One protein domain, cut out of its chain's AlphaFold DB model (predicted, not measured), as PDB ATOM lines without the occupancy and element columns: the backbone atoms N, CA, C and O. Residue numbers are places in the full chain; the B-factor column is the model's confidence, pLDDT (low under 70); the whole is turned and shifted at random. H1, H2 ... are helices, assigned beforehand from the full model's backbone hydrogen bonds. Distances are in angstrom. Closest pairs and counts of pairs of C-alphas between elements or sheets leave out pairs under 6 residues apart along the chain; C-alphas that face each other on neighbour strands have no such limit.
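Overview. This is residues 30 to 119 of the 119 residues of an uncharacterized protein of Haloarcula marismortui (strain ATCC 43049 / DSM 3752 / JCM 8966 / VKM B-1809) (UniProt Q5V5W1). With little regular structure, this is a flat body in which the unnamed residues 60 to 81 run through the middle between H1 and H3, and an arm, residues 98 to 119, leads away from it and folds back. The 90 printed residues include three named helices, H1, H2 and H3, and no named strand; the class is all helix, with 32 residues in named elements. The whole is loose, radius of gyration of the C-alphas 16.2 A, spanning 54 by 32 by 15 A.

Arrangement. H3, residues 82 to 97, is apart from H1, residues 35 to 46, and from H2, residues 56 to 59. H1 and H2 are close but not clearly touching; their closest C-alphas, of Glu 36 and Met 56, are 6.5 A apart. Residues 70 to 71 pair parallel with 30 to 31 and antiparallel with 64 to 65; residues 104 to 105 pair antiparallel with 117 to 118. Every O i to N i+4 pair is within hydrogen-bond range in H1 and H3; H2 is too short for one.

Along the chain. H3 measures 23.0 A, ending at C-alpha 97 (400.753, 234.807, 252.215). H1 measures 16.2 A, from C-alpha 35 (422.699, 233.006, 239.456); H2 measures 4.8 A.

Size, cuts and confidence. The farthest C-alphas, of Asp 82 and Pro 111, are 54.9 A apart. The printed part has no cut; the link H2 to H3 is long. Residues 100 to 104 and 119 have pLDDT under 70.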
ATOM      1  N   VAL A  30     406.200 227.575 241.193       91.88
ATOM      2  CA  VAL A  30     407.150 228.677 241.370       91.88
ATOM      3  C   VAL A  30     408.568 228.167 241.117       91.88
ATOM      4  O   VAL A  30     408.922 227.089 241.599       91.88
ATOM      5  N   LEU A  31     409.365 228.930 240.370       94.38
ATOM      6  CA  LEU A  31     410.769 228.659 240.062       94.38
ATOM      7  C   LEU A  31     411.664 229.736 240.674       94.38
ATOM      8  O   LEU A  31     411.356 230.922 240.598       94.38
ATOM      9  N   LEU A  32     412.785 229.305 241.246       96.38
ATOM     10  CA  LEU A  32     413.748 230.147 241.961       96.38
ATOM     11  C   LEU A  32     415.154 229.926 241.375       96.38
ATOM     12  O   LEU A  32     415.980 229.273 242.015       96.38
ATOM     13  N   PRO A  33     415.421 230.338 240.120       96.50
ATOM     14  CA  PRO A  33     416.740 230.155 239.528       96.50
ATOM     15  C   PRO A  33     417.786 230.999 240.263       96.50
ATOM     16  O   PRO A  33     417.574 232.187 240.495       96.50
ATOM     17  N   VAL A  34     418.920 230.380 240.593       97.50
ATOM     18  CA  VAL A  34     420.024 231.016 241.322       97.50
ATOM     19  C   VAL A  34     421.193 231.277 240.376       97.50
ATOM     20  O   VAL A  34     421.656 230.372 239.681       97.50
ATOM     21  N   GLY A  35     421.663 232.519 240.354       96.75
ATOM     22  CA  GLY A  35     422.699 233.006 239.456       96.75
ATOM     23  C   GLY A  35     422.193 233.297 238.039       96.75
ATOM     24  O   GLY A  35     421.098 232.900 237.622       96.75
ATOM     25  N   GLU A  36     423.020 234.005 237.270       95.75
ATOM     26  CA  GLU A  36     422.665 234.456 235.920       95.75
ATOM     27  C   GLU A  36     422.430 233.282 234.962       95.75
ATOM     28  O   GLU A  36     421.455 233.280 234.213       95.75
ATOM     29  N   ARG A  37     423.279 232.246 235.007       93.25
ATOM     30  CA  ARG A  37     423.191 231.091 234.097       93.25
ATOM     31  C   ARG A  37     421.859 230.352 234.234       93.25
ATOM     32  O   ARG A  37     421.186 230.112 233.233       93.25
ATOM     33  N   ALA A  38     421.462 230.019 235.464       94.25
ATOM     34  CA  ALA A  38     420.188 229.346 235.707       94.25
ATOM     35  C   ALA A  38     419.009 230.250 235.326       94.25
ATOM     36  O   ALA A  38     418.052 229.788 234.704       94.25
ATOM     37  N   THR A  39     419.097 231.545 235.643       96.69
ATOM     38  CA  THR A  39     418.055 232.527 235.307       96.69
ATOM     39  C   THR A  39     417.876 232.640 233.798       96.69
ATOM     40  O   THR A  39     416.749 232.591 233.310       96.69
ATOM     41  N   ARG A  40     418.977 232.692 233.044       95.88
ATOM     42  CA  ARG A  40     418.981 232.719 231.582       95.88
ATOM     43  C   ARG A  40     418.288 231.500 230.986       95.88
ATOM     44  O   ARG A  40     417.429 231.667 230.122       95.88
ATOM     45  N   HIS A  41     418.621 230.298 231.462       93.94
ATOM     46  CA  HIS A  41     417.998 229.057 230.984       93.94
ATOM     47  C   HIS A  41     416.501 229.017 231.293       93.94
ATOM     48  O   HIS A  41     415.687 228.717 230.420       93.94
ATOM     49  N   VAL A  42     416.113 229.369 232.522       94.44
ATOM     50  CA  VAL A  42     414.701 229.410 232.924       94.44
ATOM     51  C   VAL A  42     413.933 230.447 232.108       94.44
ATOM     52  O   VAL A  42     412.851 230.134 231.617       94.44
ATOM     53  N   PHE A  43     414.473 231.646 231.903       95.56
ATOM     54  CA  PHE A  43     413.821 232.675 231.091       95.56
ATOM     55  C   PHE A  43     413.636 232.220 229.645       95.56
ATOM     56  O   PHE A  43     412.520 232.280 229.137       95.56
ATOM     57  N   ALA A  44     414.683 231.665 229.026       93.44
ATOM     58  CA  ALA A  44     414.628 231.175 227.649       93.44
ATOM     59  C   ALA A  44     413.521 230.130 227.426       93.44
ATOM     60  O   ALA A  44     412.916 230.090 226.356       93.44
ATOM     61  N   ASN A  45     413.255 229.291 228.430       90.88
ATOM     62  CA  ASN A  45     412.334 228.161 228.306       90.88
ATOM     63  C   ASN A  45     410.936 228.416 228.877       90.88
ATOM     64  O   ASN A  45     409.990 227.713 228.517       90.88
ATOM     65  N   THR A  46     410.793 229.372 229.795       90.44
ATOM     66  CA  THR A  46     409.566 229.519 230.594       90.44
ATOM     67  C   THR A  46     408.981 230.922 230.594       90.44
ATOM     68  O   THR A  46     407.850 231.075 231.047       90.44
ATOM     69  N   THR A  47     409.672 231.945 230.085       92.56
ATOM     70  CA  THR A  47     409.174 233.330 230.076       92.56
ATOM     71  C   THR A  47     409.271 233.948 228.676       92.56
ATOM     72  O   THR A  47     409.646 233.291 227.708       92.56
ATOM     73  N   SER A  48     408.851 235.207 228.539       92.81
ATOM     74  CA  SER A  48     409.083 236.021 227.332       92.81
ATOM     75  C   SER A  48     410.135 237.109 227.565       92.81
ATOM     76  O   SER A  48     410.236 238.049 226.778       92.81
ATOM     77  N   GLU A  49     410.891 237.004 228.657       93.94
ATOM     78  CA  GLU A  49     411.925 237.972 229.006       93.94
ATOM     79  C   GLU A  49     413.151 237.837 228.089       93.94
ATOM     80  O   GLU A  49     413.485 236.729 227.656       93.94
ATOM     81  N   PRO A  50     413.858 238.943 227.800       92.69
ATOM     82  CA  PRO A  50     415.114 238.891 227.063       92.69
ATOM     83  C   PRO A  50     416.200 238.161 227.869       92.69
ATOM     84  O   PRO A  50     416.296 238.315 229.086       92.69
ATOM     85  N   THR A  51     417.048 237.396 227.176       94.38
ATOM     86  CA  THR A  51     418.061 236.519 227.796       94.38
ATOM     87  C   THR A  51     419.505 236.853 227.424       94.38
ATOM     88  O   THR A  51     420.424 236.272 227.997       94.38
ATOM     89  N   GLU A  52     419.737 237.779 226.487       90.69
ATOM     90  CA  GLU A  52     421.098 238.102 226.031       90.69
ATOM     91  C   GLU A  52     421.937 238.785 227.118       90.69
ATOM     92  O   GLU A  52     423.127 238.503 227.255       90.69
ATOM     93  N   SER A  53     421.298 239.637 227.920       89.88
ATOM     94  CA  SER A  53     421.889 240.276 229.094       89.88
ATOM     95  C   SER A  53     420.837 240.389 230.190       89.88
ATOM     96  O   SER A  53     419.819 241.060 229.997       89.88
ATOM     97  N   ILE A  54     421.080 239.746 231.329       95.06
ATOM     98  CA  ILE A  54     420.187 239.797 232.486       95.06
ATOM     99  C   ILE A  54     420.910 240.565 233.586       95.06
ATOM    100  O   ILE A  54     421.941 240.126 234.082       95.06
ATOM    101  N   ASP A  55     420.364 241.721 233.954       96.00
ATOM    102  CA  ASP A  55     420.821 242.472 235.119       96.00
ATOM    103  C   ASP A  55     420.327 241.761 236.385       96.00
ATOM    104  O   ASP A  55     419.148 241.850 236.738       96.00
ATOM    105  N   MET A  56     421.209 240.993 237.024       96.56
ATOM    106  CA  MET A  56     420.850 240.212 238.205       96.56
ATOM    107  C   MET A  56     420.596 241.081 239.435       96.56
ATOM    108  O   MET A  56     419.796 240.668 240.266       96.56
ATOM    109  N   ASP A  57     421.191 242.271 239.537       96.12
ATOM    110  CA  ASP A  57     420.895 243.206 240.628       96.12
ATOM    111  C   ASP A  57     419.467 243.745 240.485       96.12
ATOM    112  O   ASP A  57     418.696 243.756 241.441       96.12
ATOM    113  N   ALA A  58     419.063 244.111 239.266       95.69
ATOM    114  CA  ALA A  58     417.704 244.582 239.002       95.69
ATOM    115  C   ALA A  58     416.643 243.468 239.056       95.69
ATOM    116  O   ALA A  58     415.455 243.760 239.205       95.69
ATOM    117  N   ARG A  59     417.042 242.203 238.869       96.56
ATOM    118  CA  ARG A  59     416.128 241.050 238.820       96.56
ATOM    119  C   ARG A  59     416.066 240.248 240.109       96.56
ATOM    120  O   ARG A  59     415.101 239.497 240.273       96.56
ATOM    121  N   HIS A  60     417.046 240.388 240.997       97.69
ATOM    122  CA  HIS A  60     417.061 239.704 242.284       97.69
ATOM    123  C   HIS A  60     415.752 239.949 243.043       97.69
ATOM    124  O   HIS A  60     415.292 241.084 243.144       97.69
ATOM    125  N   ALA A  61     415.148 238.876 243.556       97.19
ATOM    126  CA  ALA A  61     413.920 238.929 244.347       97.19
ATOM    127  C   ALA A  61     412.730 239.603 243.626       97.19
ATOM    128  O   ALA A  61     411.773 240.028 244.265       97.19
ATOM    129  N   THR A  62     412.732 239.673 242.291       96.75
ATOM    130  CA  THR A  62     411.602 240.231 241.528       96.75
ATOM    131  C   THR A  62     410.693 239.142 240.981       96.75
ATOM    132  O   THR A  62     411.144 238.074 240.578       96.75
ATOM    133  N   GLU A  63     409.393 239.418 240.945       95.25
ATOM    134  CA  GLU A  63     408.420 238.512 240.345       95.25
ATOM    135  C   GLU A  63     408.422 238.641 238.816       95.25
ATOM    136  O   GLU A  63     408.263 239.732 238.266       95.25
ATOM    137  N   VAL A  64     408.539 237.509 238.121       95.38
ATOM    138  CA  VAL A  64     408.433 237.407 236.664       95.38
ATOM    139  C   VAL A  64     407.380 236.365 236.303       95.38
ATOM    140  O   VAL A  64     407.459 235.195 236.684       95.38
ATOM    141  N   VAL A  65     406.381 236.779 235.524       91.06
ATOM    142  CA  VAL A  65     405.311 235.885 235.075       91.06
ATOM    143  C   VAL A  65     405.790 235.073 233.873       91.06
ATOM    144  O   VAL A  65     406.027 235.610 232.793       91.06
ATOM    145  N   GLY A  66     405.897 233.758 234.054       87.19
ATOM    146  CA  GLY A  66     406.199 232.810 232.987       87.19
ATOM    147  C   GLY A  66     404.953 232.172 232.367       87.19
ATOM    148  O   GLY A  66     403.830 232.291 232.868       87.19
ATOM    149  N   SER A  67     405.159 231.426 231.285       83.69
ATOM    150  CA  SER A  67     404.176 230.560 230.634       83.69
ATOM    151  C   SER A  67     403.958 229.284 231.452       83.69
ATOM    152  O   SER A  67     404.498 228.231 231.129       83.69
ATOM    153  N   GLY A  68     403.162 229.370 232.516       83.19
ATOM    154  CA  GLY A  68     402.829 228.228 233.381       83.19
ATOM    155  C   GLY A  68     403.482 228.289 234.762       83.19
ATOM    156  O   GLY A  68     402.887 227.817 235.727       83.19
ATOM    157  N   TRP A  69     404.572 229.046 234.907       89.06
ATOM    158  CA  TRP A  69     405.269 229.268 236.179       89.06
ATOM    159  C   TRP A  69     405.220 230.721 236.656       89.06
ATOM    160  O   TRP A  69     404.972 231.636 235.864       89.06
ATOM    161  N   LEU A  70     405.450 230.912 237.951       92.75
ATOM    162  CA  LEU A  70     405.914 232.167 238.537       92.75
ATOM    163  C   LEU A  70     407.425 232.046 238.758       92.75
ATOM    164  O   LEU A  70     407.872 231.012 239.247       92.75
ATOM    165  N   VAL A  71     408.220 233.042 238.383       95.69
ATOM    166  CA  VAL A  71     409.686 232.965 238.465       95.69
ATOM    167  C   VAL A  71     410.209 234.096 239.340       95.69
ATOM    168  O   VAL A  71     409.860 235.246 239.107       95.69
ATOM    169  N   TYR A  72     411.063 233.772 240.310       97.38
ATOM    170  CA  TYR A  72     411.794 234.744 241.128       97.38
ATOM    171  C   TYR A  72     413.296 234.525 240.946       97.38
ATOM    172  O   TYR A  72     413.842 233.582 241.523       97.38
ATOM    173  N   PRO A  73     413.975 235.342 240.124       97.94
ATOM    174  CA  PRO A  73     415.418 235.264 239.961       97.94
ATOM    175  C   PRO A  73     416.146 235.586 241.259       97.94
ATOM    176  O   PRO A  73     415.782 236.508 241.989       97.94
ATOM    177  N   ILE A  74     417.214 234.846 241.515       98.31
ATOM    178  CA  ILE A  74     418.048 235.004 242.696       98.31
ATOM    179  C   ILE A  74     419.479 235.264 242.219       98.31
ATOM    180  O   ILE A  74     420.082 234.420 241.564       98.31
ATOM    181  N   LYS A  75     420.025 236.444 242.523       97.81
ATOM    182  CA  LYS A  75     421.452 236.780 242.326       97.81
ATOM    183  C   LYS A  75     422.375 235.741 242.982       97.81
ATOM    184  O   LYS A  75     421.965 235.078 243.927       97.81
ATOM    185  N   GLU A  76     423.615 235.619 242.513       96.62
ATOM    186  CA  GLU A  76     424.623 234.730 243.107       96.62
ATOM    187  C   GLU A  76     424.800 234.999 244.620       96.62
ATOM    188  O   GLU A  76     425.214 236.103 244.980       96.62
ATOM    189  N   PRO A  77     424.509 234.030 245.515       95.75
ATOM    190  CA  PRO A  77     424.584 234.226 246.968       95.75
ATOM    191  C   PRO A  77     425.949 234.678 247.482       95.75
ATOM    192  O   PRO A  77     426.033 235.373 248.490       95.75
ATOM    193  N   ALA A  78     427.030 234.313 246.787       94.81
ATOM    194  CA  ALA A  78     428.374 234.767 247.140       94.81
ATOM    195  C   ALA A  78     428.585 236.286 246.955       94.81
ATOM    196  O   ALA A  78     429.564 236.827 247.468       94.81
ATOM    197  N   GLU A  79     427.693 236.963 246.228       94.38
ATOM    198  CA  GLU A  79     427.752 238.395 245.908       94.38
ATOM    199  C   GLU A  79     426.700 239.229 246.656       94.38
ATOM    200  O   GLU A  79     426.538 240.416 246.360       94.38
ATOM    201  N   TRP A  80     425.951 238.618 247.578       96.94
ATOM    202  CA  TRP A  80     424.899 239.309 248.320       96.94
ATOM    203  C   TRP A  80     425.461 240.279 249.354       96.94
ATOM    204  O   TRP A  80     426.458 240.022 250.032       96.94
ATOM    205  N   SER A  81     424.760 241.394 249.480       94.81
ATOM    206  CA  SER A  81     424.731 242.233 250.667       94.81
ATOM    207  C   SER A  81     423.637 241.758 251.628       94.81
ATOM    208  O   SER A  81     422.756 240.990 251.244       94.81
ATOM    209  N   ASP A  82     423.663 242.251 252.866       91.44
ATOM    210  CA  ASP A  82     422.597 241.972 253.840       91.44
ATOM    211  C   ASP A  82     421.216 242.427 253.310       91.44
ATOM    212  O   ASP A  82     420.211 241.755 253.529       91.44
ATOM    213  N   ASP A  83     421.180 243.517 252.529       95.88
ATOM    214  CA  ASP A  83     419.953 244.034 251.908       95.88
ATOM    215  C   ASP A  83     419.372 243.065 250.855       95.88
ATOM    216  O   ASP A  83     418.153 243.004 250.680       95.88
ATOM    217  N   ASP A  84     420.219 242.295 250.159       97.38
ATOM    218  CA  ASP A  84     419.767 241.296 249.179       97.38
ATOM    219  C   ASP A  84     419.072 240.117 249.882       97.38
ATOM    220  O   ASP A  84     418.021 239.647 249.441       97.38
ATOM    221  N   GLU A  85     419.620 239.658 251.014       96.19
ATOM    222  CA  GLU A  85     418.999 238.594 251.811       96.19
ATOM    223  C   GLU A  85     417.617 239.023 252.322       96.19
ATOM    224  O   GLU A  85     416.635 238.296 252.133       96.19
ATOM    225  N   ASP A  86     417.529 240.218 252.913       97.50
ATOM    226  CA  ASP A  86     416.276 240.770 253.431       97.50
ATOM    227  C   ASP A  86     415.231 240.926 252.314       97.50
ATOM    228  O   ASP A  86     414.076 240.520 252.483       97.50
ATOM    229  N   ALA A  87     415.635 241.422 251.138       97.00
ATOM    230  CA  ALA A  87     414.752 241.543 249.981       97.00
ATOM    231  C   ALA A  87     414.170 240.186 249.558       97.00
ATOM    232  O   ALA A  87     412.960 240.076 249.330       97.00
ATOM    233  N   LEU A  88     414.992 239.133 249.491       97.00
ATOM    234  CA  LEU A  88     414.522 237.792 249.146       97.00
ATOM    235  C   LEU A  88     413.554 237.236 250.201       97.00
ATOM    236  O   LEU A  88     412.507 236.678 249.856       97.00
ATOM    237  N   VAL A  89     413.879 237.383 251.486       97.00
ATOM    238  CA  VAL A  89     413.022 236.919 252.588       97.00
ATOM    239  C   VAL A  89     411.667 237.621 252.554       97.00
ATOM    240  O   VAL A  89     410.631 236.960 252.703       97.00
ATOM    241  N   ASP A  90     411.652 238.929 252.317       97.06
ATOM    242  CA  ASP A  90     410.432 239.727 252.261       97.06
ATOM    243  C   ASP A  90     409.514 239.282 251.121       97.06
ATOM    244  O   ASP A  90     408.321 239.039 251.351       97.06
ATOM    245  N   VAL A  91     410.046 239.095 249.907       96.12
ATOM    246  CA  VAL A  91     409.215 238.690 248.759       96.12
ATOM    247  C   VAL A  91     408.705 237.263 248.889       96.12
ATOM    248  O   VAL A  91     407.541 237.006 248.584       96.12
ATOM    249  N   LEU A  92     409.509 236.336 249.419       95.31
ATOM    250  CA  LEU A  92     409.061 234.963 249.660       95.31
ATOM    251  C   LEU A  92     408.018 234.907 250.778       95.31
ATOM    252  O   LEU A  92     407.030 234.181 250.674       95.31
ATOM    253  N   THR A  93     408.181 235.714 251.826       96.12
ATOM    254  CA  THR A  93     407.184 235.841 252.895       96.12
ATOM    255  C   THR A  93     405.879 236.436 252.369       96.12
ATOM    256  O   THR A  93     404.798 236.009 252.784       96.12
ATOM    257  N   ALA A  94     405.947 237.417 251.465       94.06
ATOM    258  CA  ALA A  94     404.778 237.972 250.797       94.06
ATOM    259  C   ALA A  94     404.095 236.922 249.908       94.06
ATOM    260  O   ALA A  94     402.893 236.704 250.054       94.06
ATOM    261  N   LEU A  95     404.861 236.205 249.080       92.12
ATOM    262  CA  LEU A  95     404.375 235.123 248.223       92.12
ATOM    263  C   LEU A  95     403.658 234.038 249.033       92.12
ATOM    264  O   LEU A  95     402.544 233.658 248.689       92.12
ATOM    265  N   LEU A  96     404.236 233.575 250.143       91.38
ATOM    266  CA  LEU A  96     403.630 232.536 250.990       91.38
ATOM    267  C   LEU A  96     402.307 232.966 251.643       91.38
ATOM    268  O   LEU A  96     401.523 232.112 252.058       91.38
ATOM    269  N   LYS A  97     402.044 234.273 251.749       91.81
ATOM    270  CA  LYS A  97     400.753 234.807 252.215       91.81
ATOM    271  C   LYS A  97     399.711 234.872 251.099       91.81
ATOM    272  O   LYS A  97     398.532 235.067 251.398       91.81
ATOM    273  N   THR A  98     400.120 234.740 249.840       84.06
ATOM    274  CA  THR A  98     399.204 234.701 248.699       84.06
ATOM    275  C   THR A  98     398.687 233.287 248.457       84.06
ATOM    276  O   THR A  98     399.390 232.296 248.639       84.06
ATOM    277  N   ASP A  99     397.432 233.188 248.022       79.31
ATOM    278  CA  ASP A  99     396.872 231.944 247.496       79.31
ATOM    279  C   ASP A  99     397.138 231.909 245.989       79.31
ATOM    280  O   ASP A  99     396.298 232.322 245.184       79.31
ATOM    281  N   TYR A 100     398.356 231.510 245.608       69.06
ATOM    282  CA  TYR A 100     398.715 231.404 244.198       69.06
ATOM    283  C   TYR A 100     397.892 230.293 243.534       69.06
ATOM    284  O   TYR A 100     398.128 229.097 243.728       69.06
ATOM    285  N   ARG A 101     396.917 230.709 242.724       69.50
ATOM    286  CA  ARG A 101     396.093 229.840 241.884       69.50
ATOM    287  C   ARG A 101     396.241 230.273 240.442       69.50
ATOM    288  O   ARG A 101     396.073 231.447 240.123       69.50
ATOM    289  N   ARG A 102     396.518 229.309 239.570       65.62
ATOM    290  CA  ARG A 102     396.508 229.517 238.127       65.62
ATOM    291  C   ARG A 102     395.329 228.761 237.543       65.62
ATOM    292  O   ARG A 102     395.186 227.569 237.788       65.62
ATOM    293  N   GLU A 103     394.492 229.476 236.808       69.75
ATOM    294  CA  GLU A 103     393.409 228.909 236.013       69.75
ATOM    295  C   GLU A 103     393.705 229.233 234.548       69.75
ATOM    296  O   GLU A 103     394.099 230.353 234.213       69.75
ATOM    297  N   ALA A 104     393.578 228.242 233.672       69.00
ATOM    298  CA  ALA A 104     393.696 228.420 232.237       69.00
ATOM    299  C   ALA A 104     392.296 228.460 231.625       69.00
ATOM    300  O   ALA A 104     391.530 227.509 231.764       69.00
ATOM    301  N   ASP A 105     391.972 229.541 230.918       77.69
ATOM    302  CA  ASP A 105     390.753 229.598 230.116       77.69
ATOM    303  C   ASP A 105     390.987 228.934 228.755       77.69
ATOM    304  O   ASP A 105     391.717 229.439 227.894       77.69
ATOM    305  N   LEU A 106     390.377 227.767 228.566       79.38
ATOM    306  CA  LEU A 106     390.368 227.032 227.305       79.38
ATOM    307  C   LEU A 106     389.077 227.267 226.509       79.38
ATOM    308  O   LEU A 106     388.881 226.603 225.491       79.38
ATOM    309  N   GLY A 107     388.227 228.217 226.916       79.19
ATOM    310  CA  GLY A 107     386.995 228.585 226.211       79.19
ATOM    311  C   GLY A 107     387.248 228.954 224.750       79.19
ATOM    312  O   GLY A 107     386.468 228.601 223.875       79.19
ATOM    313  N   ARG A 108     388.436 229.497 224.445       78.31
ATOM    314  CA  ARG A 108     388.904 229.771 223.071       78.31
ATOM    315  C   ARG A 108     388.946 228.555 222.132       78.31
ATOM    316  O   ARG A 108     389.108 228.728 220.929       78.31
ATOM    317  N   PHE A 109     388.898 227.338 222.671       77.94
ATOM    318  CA  PHE A 109     388.869 226.095 221.899       77.94
ATOM    319  C   PHE A 109     387.468 225.474 221.825       77.94
ATOM    320  O   PHE A 109     387.293 224.453 221.157       77.94
ATOM    321  N   LEU A 110     386.477 226.061 222.501       79.00
ATOM    322  CA  LEU A 110     385.090 225.625 222.451       79.00
ATOM    323  C   LEU A 110     384.319 226.388 221.361       79.00
ATOM    324  O   LEU A 110     384.632 227.536 221.058       79.00
ATOM    325  N   PRO A 111     383.307 225.754 220.743       79.25
ATOM    326  CA  PRO A 111     382.491 226.380 219.699       79.25
ATOM    327  C   PRO A 111     381.540 227.464 220.228       79.25
ATOM    328  O   PRO A 111     380.970 228.208 219.433       79.25
ATOM    329  N   ASN A 112     381.362 227.533 221.546       72.62
ATOM    330  CA  ASN A 112     380.602 228.573 222.216       72.62
ATOM    331  C   ASN A 112     381.616 229.449 222.955       72.62
ATOM    332  O   ASN A 112     382.484 228.895 223.627       72.62
ATOM    333  N   ASP A 113     381.495 230.776 222.862       74.25
ATOM    334  CA  ASP A 113     382.377 231.766 223.515       74.25
ATOM    335  C   ASP A 113     382.266 231.773 225.063       74.25
ATOM    336  O   ASP A 113     382.531 232.779 225.722       74.25
ATOM    337  N   ASP A 114     381.839 230.660 225.658       81.88
ATOM    338  CA  ASP A 114     381.753 230.484 227.098       81.88
ATOM    339  C   ASP A 114     383.152 230.196 227.675       81.88
ATOM    340  O   ASP A 114     383.891 229.367 227.128       81.88
ATOM    341  N   PRO A 115     383.526 230.828 228.802       79.06
ATOM    342  CA  PRO A 115     384.796 230.551 229.459       79.06
ATOM    343  C   PRO A 115     384.833 229.105 229.961       79.06
ATOM    344  O   PRO A 115     383.886 228.617 230.587       79.06
ATOM    345  N   TYR A 116     385.954 228.424 229.729       78.94
ATOM    346  CA  TYR A 116     386.203 227.074 230.231       78.94
ATOM    347  C   TYR A 116     387.487 227.074 231.040       78.94
ATOM    348  O   TYR A 116     388.581 226.833 230.527       78.94
ATOM    349  N   LEU A 117     387.331 227.386 232.322       78.38
ATOM    350  CA  LEU A 117     388.429 227.495 233.267       78.38
ATOM    351  C   LEU A 117     388.837 226.096 233.735       78.38
ATOM    352  O   LEU A 117     388.035 225.361 234.312       78.38
ATOM    353  N   VAL A 118     390.090 225.731 233.482       71.19
ATOM    354  CA  VAL A 118     390.721 224.531 234.037       71.19
ATOM    355  C   VAL A 118     391.813 224.924 235.014       71.19
ATOM    356  O   VAL A 118     392.441 225.972 234.869       71.19
ATOM    357  N   ARG A 119     392.026 224.064 236.003       64.25
ATOM    358  CA  ARG A 119     393.124 224.183 236.956       64.25
ATOM    359  C   ARG A 119     394.325 223.377 236.486       64.25
ATOM    360  O   ARG A 119     394.091 222.268 235.956       64.25
TER     361      ARG A 119